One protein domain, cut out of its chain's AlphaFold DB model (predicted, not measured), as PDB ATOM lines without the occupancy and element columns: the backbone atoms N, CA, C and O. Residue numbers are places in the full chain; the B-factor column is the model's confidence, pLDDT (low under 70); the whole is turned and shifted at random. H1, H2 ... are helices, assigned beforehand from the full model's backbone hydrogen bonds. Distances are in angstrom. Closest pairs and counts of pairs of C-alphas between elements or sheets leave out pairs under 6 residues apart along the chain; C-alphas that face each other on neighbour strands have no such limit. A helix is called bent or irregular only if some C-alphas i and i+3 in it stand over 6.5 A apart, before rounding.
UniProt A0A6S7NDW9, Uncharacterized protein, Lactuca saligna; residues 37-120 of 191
ATOM      1  N   CYS A  37     -51.571  58.692 176.854       92.56
ATOM      2  CA  CYS A  37     -50.295  59.246 177.310       92.56
ATOM      3  C   CYS A  37     -49.261  58.140 177.554       92.56
ATOM      4  O   CYS A  37     -48.134  58.235 177.074       92.56
ATOM      5  N   LEU A  38     -49.643  57.064 178.248       94.50
ATOM      6  CA  LEU A  38     -48.745  55.939 178.515       94.50
ATOM      7  C   LEU A  38     -48.244  55.280 177.226       94.50
ATOM      8  O   LEU A  38     -47.060  54.968 177.134       94.50
ATOM      9  N   LYS A  39     -49.102  55.131 176.210       93.06
ATOM     10  CA  LYS A  39     -48.689  54.608 174.897       93.06
ATOM     11  C   LYS A  39     -47.656  55.498 174.206       93.06
ATOM     12  O   LYS A  39     -46.740  54.968 173.593       93.06
ATOM     13  N   VAL A  40     -47.765  56.820 174.341       93.25
ATOM     14  CA  VAL A  40     -46.777  57.769 173.798       93.25
ATOM     15  C   VAL A  40     -45.453  57.706 174.567       93.25
ATOM     16  O   VAL A  40     -44.384  57.787 173.965       93.25
ATOM     17  N   PHE A  41     -45.497  57.559 175.893       94.19
ATOM     18  CA  PHE A  41     -44.287  57.536 176.724       94.19
ATOM     19  C   PHE A  41     -43.560  56.189 176.725       94.19
ATOM     20  O   PHE A  41     -42.341  56.177 176.869       94.19
ATOM     21  N   SER A  42     -44.267  55.073 176.543       94.94
ATOM     22  CA  SER A  42     -43.692  53.722 176.514       94.94
ATOM     23  C   SER A  42     -42.456  53.593 175.601       94.94
ATOM     24  O   SER A  42     -41.394  53.217 176.107       94.94
ATOM     25  N   PRO A  43     -42.512  53.969 174.305       95.19
ATOM     26  CA  PRO A  43     -41.343  53.892 173.430       95.19
ATOM     27  C   PRO A  43     -40.205  54.831 173.854       95.19
ATOM     28  O   PRO A  43     -39.031  54.489 173.731       95.19
ATOM     29  N   LEU A  44     -40.521  56.002 174.418       94.31
ATOM     30  CA  LEU A  44     -39.505  56.948 174.890       94.31
ATOM     31  C   LEU A  44     -38.744  56.415 176.106       94.31
ATOM     32  O   LEU A  44     -37.526  56.567 176.190       94.31
ATOM     33  N   VAL A  45     -39.450  55.768 177.035       94.25
ATOM     34  CA  VAL A  45     -38.836  55.126 178.204       94.25
ATOM     35  C   VAL A  45     -37.965  53.947 177.775       94.25
ATOM     36  O   VAL A  45     -36.898  53.754 178.351       94.25
ATOM     37  N   LYS A  46     -38.369  53.193 176.744       92.69
ATOM     38  CA  LYS A  46     -37.544  52.122 176.163       92.69
ATOM     39  C   LYS A  46     -36.216  52.672 175.638       92.69
ATOM     40  O   LYS A  46     -35.166  52.189 176.047       92.69
ATOM     41  N   VAL A  47     -36.257  53.722 174.814       91.62
ATOM     42  CA  VAL A  47     -35.041  54.387 174.309       91.62
ATOM     43  C   VAL A  47     -34.165  54.878 175.461       91.62
ATOM     44  O   VAL A  47     -32.959  54.660 175.440       91.62
ATOM     45  N   LEU A  48     -34.763  55.513 176.474       90.44
ATOM     46  CA  LEU A  48     -34.026  56.017 177.631       90.44
ATOM     47  C   LEU A  48     -33.309  54.888 178.379       90.44
ATOM     48  O   LEU A  48     -32.108  54.979 178.603       90.44
ATOM     49  N   ARG A  49     -34.009  53.785 178.664       90.81
ATOM     50  CA  ARG A  49     -33.418  52.607 179.312       90.81
ATOM     51  C   ARG A  49     -32.269  52.004 178.512       90.81
ATOM     52  O   ARG A  49     -31.312  51.550 179.116       90.81
ATOM     53  N   MET A  50     -32.336  52.007 177.181       87.06
ATOM     54  CA  MET A  50     -31.227  51.508 176.357       87.06
ATOM     55  C   MET A  50     -30.002  52.421 176.374       87.06
ATOM     56  O   MET A  50     -28.892  51.942 176.173       87.06
ATOM     57  N   VAL A  51     -30.189  53.727 176.568       85.31
ATOM     58  CA  VAL A  51     -29.081  54.688 176.685       85.31
ATOM     59  C   VAL A  51     -28.462  54.654 178.083       85.31
ATOM     60  O   VAL A  51     -27.255  54.848 178.204       85.31
ATOM     61  N   ASP A  52     -29.287  54.420 179.105       84.62
ATOM     62  CA  ASP A  52     -28.866  54.339 180.506       84.62
ATOM     63  C   ASP A  52     -28.333  52.951 180.897       84.62
ATOM     64  O   ASP A  52     -27.677  52.829 181.927       84.62
ATOM     65  N   ALA A  53     -28.605  51.908 180.106       83.44
ATOM     66  CA  ALA A  53     -28.027  50.587 180.325       83.44
ATOM     67  C   ALA A  53     -26.489  50.662 180.289       83.44
ATOM     68  O   ALA A  53     -25.913  51.319 179.420       83.44
ATOM     69  N   ASP A  54     -25.818  49.951 181.202       68.31
ATOM     70  CA  ASP A  54     -24.346  49.920 181.274       68.31
ATOM     71  C   ASP A  54     -23.707  49.354 179.992       68.31
ATOM     72  O   ASP A  54     -22.564  49.670 179.642       68.31
ATOM     73  N   TRP A  55     -24.478  48.569 179.232       72.50
ATOM     74  CA  TRP A  55     -24.156  48.215 177.857       72.50
ATOM     75  C   TRP A  55     -24.208  49.460 176.975       72.50
ATOM     76  O   TRP A  55     -25.269  50.031 176.766       72.50
ATOM     77  N   LYS A  56     -23.073  49.864 176.401       72.31
ATOM     78  CA  LYS A  56     -22.962  51.056 175.545       72.31
ATOM     79  C   LYS A  56     -23.458  50.740 174.124       72.31
ATOM     80  O   LYS A  56     -22.675  50.209 173.330       72.31
ATOM     81  N   PRO A  57     -24.711  51.063 173.740       75.31
ATOM     82  CA  PRO A  57     -25.137  50.865 172.364       75.31
ATOM     83  C   PRO A  57     -24.303  51.744 171.428       75.31
ATOM     84  O   PRO A  57     -23.888  52.857 171.774       75.31
ATOM     85  N   SER A  58     -24.085  51.271 170.201       81.31
ATOM     86  CA  SER A  58     -23.547  52.147 169.164       81.31
ATOM     87  C   SER A  58     -24.507  53.324 168.962       81.31
ATOM     88  O   SER A  58     -25.727  53.163 168.991       81.31
ATOM     89  N   MET A  59     -23.975  54.530 168.740       83.19
ATOM     90  CA  MET A  59     -24.819  55.714 168.535       83.19
ATOM     91  C   MET A  59     -25.846  55.498 167.418       83.19
ATOM     92  O   MET A  59     -26.983  55.927 167.565       83.19
ATOM     93  N   GLY A  60     -25.463  54.810 166.334       85.38
ATOM     94  CA  GLY A  60     -26.349  54.490 165.208       85.38
ATOM     95  C   GLY A  60     -27.576  53.669 165.610       85.38
ATOM     96  O   GLY A  60     -28.672  53.972 165.151       85.38
ATOM     97  N   PHE A  61     -27.419  52.721 166.536       87.00
ATOM     98  CA  PHE A  61     -28.533  51.936 167.070       87.00
ATOM     99  C   PHE A  61     -29.522  52.803 167.862       87.00
ATOM    100  O   PHE A  61     -30.733  52.687 167.706       87.00
ATOM    101  N   VAL A  62     -29.021  53.761 168.651       88.25
ATOM    102  CA  VAL A  62     -29.882  54.716 169.374       88.25
ATOM    103  C   VAL A  62     -30.686  55.586 168.398       88.25
ATOM    104  O   VAL A  62     -31.855  55.866 168.647       88.25
ATOM    105  N   TYR A  63     -30.090  56.007 167.275       89.19
ATOM    106  CA  TYR A  63     -30.807  56.746 166.225       89.19
ATOM    107  C   TYR A  63     -31.939  55.923 165.610       89.19
ATOM    108  O   TYR A  63     -33.027  56.456 165.382       89.19
ATOM    109  N   GLU A  64     -31.674  54.648 165.337       91.19
ATOM    110  CA  GLU A  64     -32.660  53.724 164.793       91.19
ATOM    111  C   GLU A  64     -33.829  53.538 165.760       91.19
ATOM    112  O   GLU A  64     -34.975  53.773 165.373       91.19
ATOM    113  N   GLU A  65     -33.558  53.267 167.037       92.81
ATOM    114  CA  GLU A  65     -34.632  53.094 168.015       92.81
ATOM    115  C   GLU A  65     -35.439  54.378 168.234       92.81
ATOM    116  O   GLU A  65     -36.657  54.330 168.389       92.81
ATOM    117  N   ILE A  66     -34.806  55.556 168.204       92.88
ATOM    118  CA  ILE A  66     -35.552  56.821 168.270       92.88
ATOM    119  C   ILE A  66     -36.515  56.946 167.082       92.88
ATOM    120  O   ILE A  66     -37.628  57.446 167.250       92.88
ATOM    121  N   ASN A  67     -36.121  56.503 165.887       92.88
ATOM    122  CA  ASN A  67     -37.023  56.501 164.737       92.88
ATOM    123  C   ASN A  67     -38.161  55.491 164.919       92.88
ATOM    124  O   ASN A  67     -39.310  55.861 164.700       92.88
ATOM    125  N   VAL A  68     -37.875  54.282 165.411       94.69
ATOM    126  CA  VAL A  68     -38.910  53.292 165.762       94.69
ATOM    127  C   VAL A  68     -39.898  53.876 166.778       94.69
ATOM    128  O   VAL A  68     -41.110  53.836 166.565       94.69
ATOM    129  N   ALA A  69     -39.398  54.533 167.825       95.19
ATOM    130  CA  ALA A  69     -40.215  55.197 168.833       95.19
ATOM    131  C   ALA A  69     -41.138  56.273 168.237       95.19
ATOM    132  O   ALA A  69     -42.285  56.423 168.660       95.19
ATOM    133  N   LYS A  70     -40.663  57.022 167.237       93.88
ATOM    134  CA  LYS A  70     -41.474  58.028 166.538       93.88
ATOM    135  C   LYS A  70     -42.613  57.384 165.745       93.88
ATOM    136  O   LYS A  70     -43.740  57.869 165.837       93.88
ATOM    137  N   GLU A  71     -42.347  56.294 165.031       93.94
ATOM    138  CA  GLU A  71     -43.374  55.554 164.285       93.94
ATOM    139  C   GLU A  71     -44.421  54.925 165.218       93.94
ATOM    140  O   GLU A  71     -45.627  54.987 164.950       93.94
ATOM    141  N   GLU A  72     -43.997  54.398 166.369       94.56
ATOM    142  CA  GLU A  72     -44.910  53.888 167.398       94.56
ATOM    143  C   GLU A  72     -45.816  54.995 167.958       94.56
ATOM    144  O   GLU A  72     -47.023  54.792 168.107       94.56
ATOM    145  N   ILE A  73     -45.276  56.193 168.204       93.81
ATOM    146  CA  ILE A  73     -46.060  57.350 168.663       93.81
ATOM    147  C   ILE A  73     -47.102  57.757 167.614       93.81
ATOM    148  O   ILE A  73     -48.269  57.962 167.965       93.81
ATOM    149  N   ILE A  74     -46.716  57.840 166.339       92.69
ATOM    150  CA  ILE A  74     -47.629  58.166 165.231       92.69
ATOM    151  C   ILE A  74     -48.769  57.141 165.166       92.69
ATOM    152  O   ILE A  74     -49.946  57.514 165.102       92.69
ATOM    153  N   THR A  75     -48.423  55.856 165.266       91.81
ATOM    154  CA  THR A  75     -49.384  54.748 165.275       91.81
ATOM    155  C   THR A  75     -50.317  54.818 166.488       91.81
ATOM    156  O   THR A  75     -51.534  54.673 166.350       91.81
ATOM    157  N   SER A  76     -49.781  55.116 167.676       90.12
ATOM    158  CA  SER A  76     -50.548  55.191 168.928       90.12
ATOM    159  C   SER A  76     -51.612  56.293 168.931       90.12
ATOM    160  O   SER A  76     -52.660  56.145 169.563       90.12
ATOM    161  N   LEU A  77     -51.361  57.373 168.186       88.69
ATOM    162  CA  LEU A  77     -52.254  58.521 168.029       88.69
ATOM    163  C   LEU A  77     -53.138  58.413 166.778       88.69
ATOM    164  O   LEU A  77     -53.718  59.413 166.351       88.69
ATOM    165  N   VAL A  78     -53.260  57.212 166.197       88.25
ATOM    166  CA  VAL A  78     -54.117  56.917 165.032       88.25
ATOM    167  C   VAL A  78     -53.795  57.839 163.846       88.25
ATOM    168  O   VAL A  78     -54.675  58.261 163.102       88.25
ATOM    169  N   GLY A  79     -52.529  58.242 163.699       79.75
ATOM    170  CA  GLY A  79     -52.123  59.172 162.646       79.75
ATOM    171  C   GLY A  79     -52.757  60.569 162.750       79.75
ATOM    172  O   GLY A  79     -52.776  61.299 161.760       79.75
ATOM    173  N   ASN A  80     -53.268  60.980 163.919       88.25
ATOM    174  CA  ASN A  80     -53.767  62.340 164.116       88.25
ATOM    175  C   ASN A  80     -52.607  63.343 164.096       88.25
ATOM    176  O   ASN A  80     -51.966  63.626 165.112       88.25
ATOM    177  N   GLU A  81     -52.380  63.907 162.916       88.38
ATOM    178  CA  GLU A  81     -51.265  64.792 162.607       88.38
ATOM    179  C   GLU A  81     -51.146  65.982 163.563       88.38
ATOM    180  O   GLU A  81     -50.046  66.335 163.983       88.38
ATOM    181  N   LYS A  82     -52.270  66.565 163.991       90.25
ATOM    182  CA  LYS A  82     -52.264  67.705 164.922       90.25
ATOM    183  C   LYS A  82     -51.784  67.322 166.323       90.25
ATOM    184  O   LYS A  82     -51.260  68.177 167.030       90.25
ATOM    185  N   ALA A  83     -51.979  66.065 166.721       88.25
ATOM    186  CA  ALA A  83     -51.607  65.569 168.038       88.25
ATOM    187  C   ALA A  83     -50.147  65.102 168.082       88.25
ATOM    188  O   ALA A  83     -49.420  65.483 168.998       88.25
ATOM    189  N   TYR A  84     -49.693  64.319 167.094       91.31
ATOM    190  CA  TYR A  84     -48.336  63.761 167.137       91.31
ATOM    191  C   TYR A  84     -47.259  64.740 166.656       91.31
ATOM    192  O   TYR A  84     -46.159  64.711 167.201       91.31
ATOM    193  N   LYS A  85     -47.537  65.633 165.688       93.75
ATOM    194  CA  LYS A  85     -46.541  66.601 165.178       93.75
ATOM    195  C   LYS A  85     -45.790  67.356 166.278       93.75
ATOM    196  O   LYS A  85     -44.565  67.268 166.293       93.75
ATOM    197  N   PRO A  86     -46.466  68.038 167.227       94.88
ATOM    198  CA  PRO A  86     -45.755  68.777 168.267       94.88
ATOM    199  C   PRO A  86     -44.884  67.865 169.142       94.88
ATOM    200  O   PRO A  86     -43.807  68.273 169.571       94.88
ATOM    201  N   ILE A  87     -45.308  66.620 169.378       93.44
ATOM    202  CA  ILE A  87     -44.545  65.634 170.156       93.44
ATOM    203  C   ILE A  87     -43.272  65.240 169.396       93.44
ATOM    204  O   ILE A  87     -42.172  65.287 169.950       93.44
ATOM    205  N   ILE A  88     -43.408  64.915 168.112       94.25
ATOM    206  CA  ILE A  88     -42.290  64.557 167.236       94.25
ATOM    207  C   ILE A  88     -41.301  65.721 167.093       94.25
ATOM    208  O   ILE A  88     -40.089  65.506 167.149       94.25
ATOM    209  N   ASP A  89     -41.788  66.954 166.982       95.06
ATOM    210  CA  ASP A  89     -40.944  68.148 166.904       95.06
ATOM    211  C   ASP A  89     -40.121  68.354 168.181       95.06
ATOM    212  O   ASP A  89     -38.925  68.664 168.108       95.06
ATOM    213  N   ILE A  90     -40.715  68.123 169.358       94.25
ATOM    214  CA  ILE A  90     -40.002  68.166 170.642       94.25
ATOM    215  C   ILE A  90     -38.899  67.101 170.683       94.25
ATOM    216  O   ILE A  90     -37.763  67.417 171.056       94.25
ATOM    217  N   ILE A  91     -39.205  65.869 170.265       92.06
ATOM    218  CA  ILE A  91     -38.235  64.764 170.215       92.06
ATOM    219  C   ILE A  91     -37.075  65.126 169.283       92.06
ATOM    220  O   ILE A  91     -35.916  65.103 169.705       92.06
ATOM    221  N   ASN A  92     -37.370  65.550 168.051       91.69
ATOM    222  CA  ASN A  92     -36.366  65.934 167.056       91.69
ATOM    223  C   ASN A  92     -35.471  67.075 167.565       91.69
ATOM    224  O   ASN A  92     -34.242  67.022 167.440       91.69
ATOM    225  N   LYS A  93     -36.067  68.103 168.182       92.19
ATOM    226  CA  LYS A  93     -35.329  69.228 168.766       92.19
ATOM    227  C   LYS A  93     -34.376  68.757 169.865       92.19
ATOM    228  O   LYS A  93     -33.212  69.164 169.885       92.19
ATOM    229  N   LYS A  94     -34.851  67.901 170.773       89.12
ATOM    230  CA  LYS A  94     -34.054  67.402 171.902       89.12
ATOM    231  C   LYS A  94     -32.920  66.487 171.439       89.12
ATOM    232  O   LYS A  94     -31.795  66.608 171.923       89.12
ATOM    233  N   MET A  95     -33.203  65.631 170.466       85.56
ATOM    234  CA  MET A  95     -32.248  64.738 169.820       85.56
ATOM    235  C   MET A  95     -31.112  65.512 169.142       85.56
ATOM    236  O   MET A  95     -29.940  65.237 169.400       85.56
ATOM    237  N   LYS A  96     -31.435  66.545 168.353       83.38
ATOM    238  CA  LYS A  96     -30.436  67.392 167.684       83.38
ATOM    239  C   LYS A  96     -29.507  68.091 168.684       83.38
ATOM    240  O   LYS A  96     -28.290  68.051 168.513       83.38
ATOM    241  N   ALA A  97     -30.064  68.674 169.745       81.81
ATOM    242  CA  ALA A  97     -29.279  69.366 170.770       81.81
ATOM    243  C   ALA A  97     -28.343  68.419 171.545       81.81
ATOM    244  O   ALA A  97     -27.203  68.763 171.851       81.81
ATOM    245  N   ASN A  98     -28.809  67.211 171.867       76.94
ATOM    246  CA  ASN A  98     -28.044  66.281 172.695       76.94
ATOM    247  C   ASN A  98     -27.043  65.434 171.905       76.94
ATOM    248  O   ASN A  98     -25.947  65.188 172.405       76.94
ATOM    249  N   LEU A  99     -27.405  64.977 170.705       69.31
ATOM    250  CA  LEU A  99     -26.607  64.011 169.953       69.31
ATOM    251  C   LEU A  99     -25.778  64.670 168.846       69.31
ATOM    252  O   LEU A  99     -24.647  64.256 168.628       69.31
ATOM    253  N   MET A 100     -26.278  65.696 168.156       61.84
ATOM    254  CA  MET A 100     -25.557  66.272 167.008       61.84
ATOM    255  C   MET A 100     -24.543  67.332 167.452       61.84
ATOM    256  O   MET A 100     -23.380  67.292 167.057       61.84
ATOM    257  N   GLU A 101     -24.943  68.242 168.339       60.03
ATOM    258  CA  GLU A 101     -24.098  69.377 168.733       60.03
ATOM    259  C   GLU A 101     -22.950  68.981 169.680       60.03
ATOM    260  O   GLU A 101     -21.824  69.458 169.543       60.03
ATOM    261  N   LYS A 102     -23.191  68.047 170.612       60.03
ATOM    262  CA  LYS A 102     -22.143  67.546 171.522       60.03
ATOM    263  C   LYS A 102     -21.076  66.727 170.793       60.03
ATOM    264  O   LYS A 102     -19.911  66.758 171.176       60.03
ATOM    265  N   ASN A 103     -21.451  65.990 169.746       58.97
ATOM    266  CA  ASN A 103     -20.489  65.271 168.908       58.97
ATOM    267  C   ASN A 103     -19.620  66.231 168.089       58.97
ATOM    268  O   ASN A 103     -18.423  65.985 167.972       58.97
ATOM    269  N   GLN A 104     -20.188  67.328 167.583       57.06
ATOM    270  CA  GLN A 104     -19.438  68.345 166.845       57.06
ATOM    271  C   GLN A 104     -18.408  69.046 167.742       57.06
ATOM    272  O   GLN A 104     -17.227  69.038 167.424       57.06
ATOM    273  N   LYS A 105     -18.812  69.499 168.938       60.28
ATOM    274  CA  LYS A 105     -17.899  70.132 169.913       60.28
ATOM    275  C   LYS A 105     -16.737  69.227 170.338       60.28
ATOM    276  O   LYS A 105     -15.619  69.702 170.507       60.28
ATOM    277  N   ARG A 106     -16.978  67.917 170.480       60.62
ATOM    278  CA  ARG A 106     -15.911  66.937 170.760       60.62
ATOM    279  C   ARG A 106     -14.942  66.778 169.589       60.62
ATOM    280  O   ARG A 106     -13.754  66.599 169.823       60.62
ATOM    281  N   LYS A 107     -15.433  66.834 168.348       60.12
ATOM    282  CA  LYS A 107     -14.591  66.750 167.147       60.12
ATOM    283  C   LYS A 107     -13.773  68.021 166.937       60.12
ATOM    284  O   LYS A 107     -12.586  67.909 166.659       60.12
ATOM    285  N   ASP A 108     -14.383  69.186 167.126       63.03
ATOM    286  CA  ASP A 108     -13.722  70.480 166.938       63.03
ATOM    287  C   ASP A 108     -12.618  70.689 167.983       63.03
ATOM    288  O   ASP A 108     -11.495  71.024 167.622       63.03
ATOM    289  N   GLY A 109     -12.885  70.366 169.255       62.44
ATOM    290  CA  GLY A 109     -11.859  70.416 170.301       62.44
ATOM    291  C   GLY A 109     -10.732  69.400 170.088       62.44
ATOM    292  O   GLY A 109      -9.567  69.715 170.303       62.44
ATOM    293  N   ASN A 110     -11.040  68.186 169.616       66.06
ATOM    294  CA  ASN A 110     -10.003  67.191 169.327       66.06
ATOM    295  C   ASN A 110      -9.161  67.562 168.089       66.06
ATOM    296  O   ASN A 110      -7.970  67.273 168.059       66.06
ATOM    297  N   MET A 111      -9.755  68.215 167.081       63.09
ATOM    298  CA  MET A 111      -9.032  68.767 165.927       63.09
ATOM    299  C   MET A 111      -8.099  69.907 166.353       63.09
ATOM    300  O   MET A 111      -6.939  69.923 165.959       63.09
ATOM    301  N   GLU A 112      -8.573  70.828 167.195       64.75
ATOM    302  CA  GLU A 112      -7.773  71.944 167.715       64.75
ATOM    303  C   GLU A 112      -6.549  71.462 168.514       64.75
ATOM    304  O   GLU A 112      -5.455  71.999 168.341       64.75
ATOM    305  N   VAL A 113      -6.703  70.400 169.319       68.06
ATOM    306  CA  VAL A 113      -5.603  69.760 170.068       68.06
ATOM    307  C   VAL A 113      -4.550  69.143 169.135       68.06
ATOM    308  O   VAL A 113      -3.353  69.271 169.385       68.06
ATOM    309  N   LEU A 114      -4.960  68.498 168.039       63.06
ATOM    310  CA  LEU A 114      -4.012  67.959 167.052       63.06
ATOM    311  C   LEU A 114      -3.253  69.081 166.333       63.06
ATOM    312  O   LEU A 114      -2.029  69.033 166.246       63.06
ATOM    313  N   LEU A 115      -3.963  70.127 165.903       66.81
ATOM    314  CA  LEU A 115      -3.356  71.286 165.245       66.81
ATOM    315  C   LEU A 115      -2.374  72.032 166.167       66.81
ATOM    316  O   LEU A 115      -1.356  72.544 165.701       66.81
ATOM    317  N   THR A 116      -2.645  72.088 167.473       63.59
ATOM    318  CA  THR A 116      -1.725  72.694 168.451       63.59
ATOM    319  C   THR A 116      -0.490  71.835 168.708       63.59
ATOM    320  O   THR A 116       0.601  72.395 168.796       63.59
ATOM    321  N   ASN A 117      -0.617  70.507 168.760       71.00
ATOM    322  CA  ASN A 117       0.537  69.607 168.887       71.00
ATOM    323  C   ASN A 117       1.470  69.694 167.666       71.00
ATOM    324  O   ASN A 117       2.683  69.829 167.834       71.00
ATOM    325  N   ASP A 118       0.912  69.716 166.455       71.62
ATOM    326  CA  ASP A 118       1.695  69.889 165.224       71.62
ATOM    327  C   ASP A 118       2.329  71.292 165.147       71.62
ATOM    328  O   ASP A 118       3.472  71.443 164.713       71.62
ATOM    329  N   SER A 119       1.635  72.332 165.633       72.25
ATOM    330  CA  SER A 119       2.185  73.692 165.728       72.25
ATOM    331  C   SER A 119       3.343  73.806 166.730       72.25
ATOM    332  O   SER A 119       4.269  74.582 166.490       72.25
ATOM    333  N   LEU A 120       3.318  73.052 167.837       68.12
ATOM    334  CA  LEU A 120       4.434  72.985 168.789       68.12
ATOM    335  C   LEU A 120       5.648  72.271 168.183       68.12
ATOM    336  O   LEU A 120       6.757  72.781 168.312       68.12
TER     337      LEU A 120
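Overview. This is residues 37 to 120 of the 191 residues of an uncharacterized protein of Lactuca saligna (UniProt A0A6S7NDW9). One long helix, H3, folds back from a hairpin of two shorter helices, H1 and H2, meeting H2 near their link; its residues 100 to 120 stick out as a free arm that makes the length. The printed part has 84 residues with three named helices, in the order H1, H2, H3, and no named strand, class all helix. It is only just loose, close to extended: radius of gyration of the C-alphas 17.3 A, spans 61 by 29 by 15 A.

Arrangement. H3, residues 81 to 120, only just touches H2, residues 59 to 76, with 3 pairs of C-alphas within 8 A, through residues 84 to 88 and 70 to 74 alone. The closest C-alphas, of Ile 74 and Tyr 84, are 6.0 A apart; this hairpin has a shallow tilt of 10 degrees, opposite ways. H1, residues 37 to 52, touches H2, closest C-alphas Pro 43 and Ala 69 at 4.9 A, a hairpin at a shallow tilt of 8 degrees, opposite ways. H1 and H3 are apart. Every O i to N i+4 pair is within hydrogen-bond range in H2, 10 of 12 in H1 and 31 of 36 in H3.

Along the chain. H3 is 56.6 A long, ending at C-alpha 120 (4.434, 72.985, 168.789); H2 is 25.7 A and H1 22.2 A, from C-alpha 37 (-50.295, 59.246, 177.310). H1 and H3 are only just irregular: C-alphas 40 and 43, and 83 and 86, are 6.7 A apart. H1 has a kink of 29 degrees near residue 44.

Size, cuts and confidence. The C-alphas farthest apart, of Val 78 and Leu 120, are 60.8 A apart. The printed part has no cut and no long link. pLDDT is under 70 at residues 54, 99 to 116 and 120.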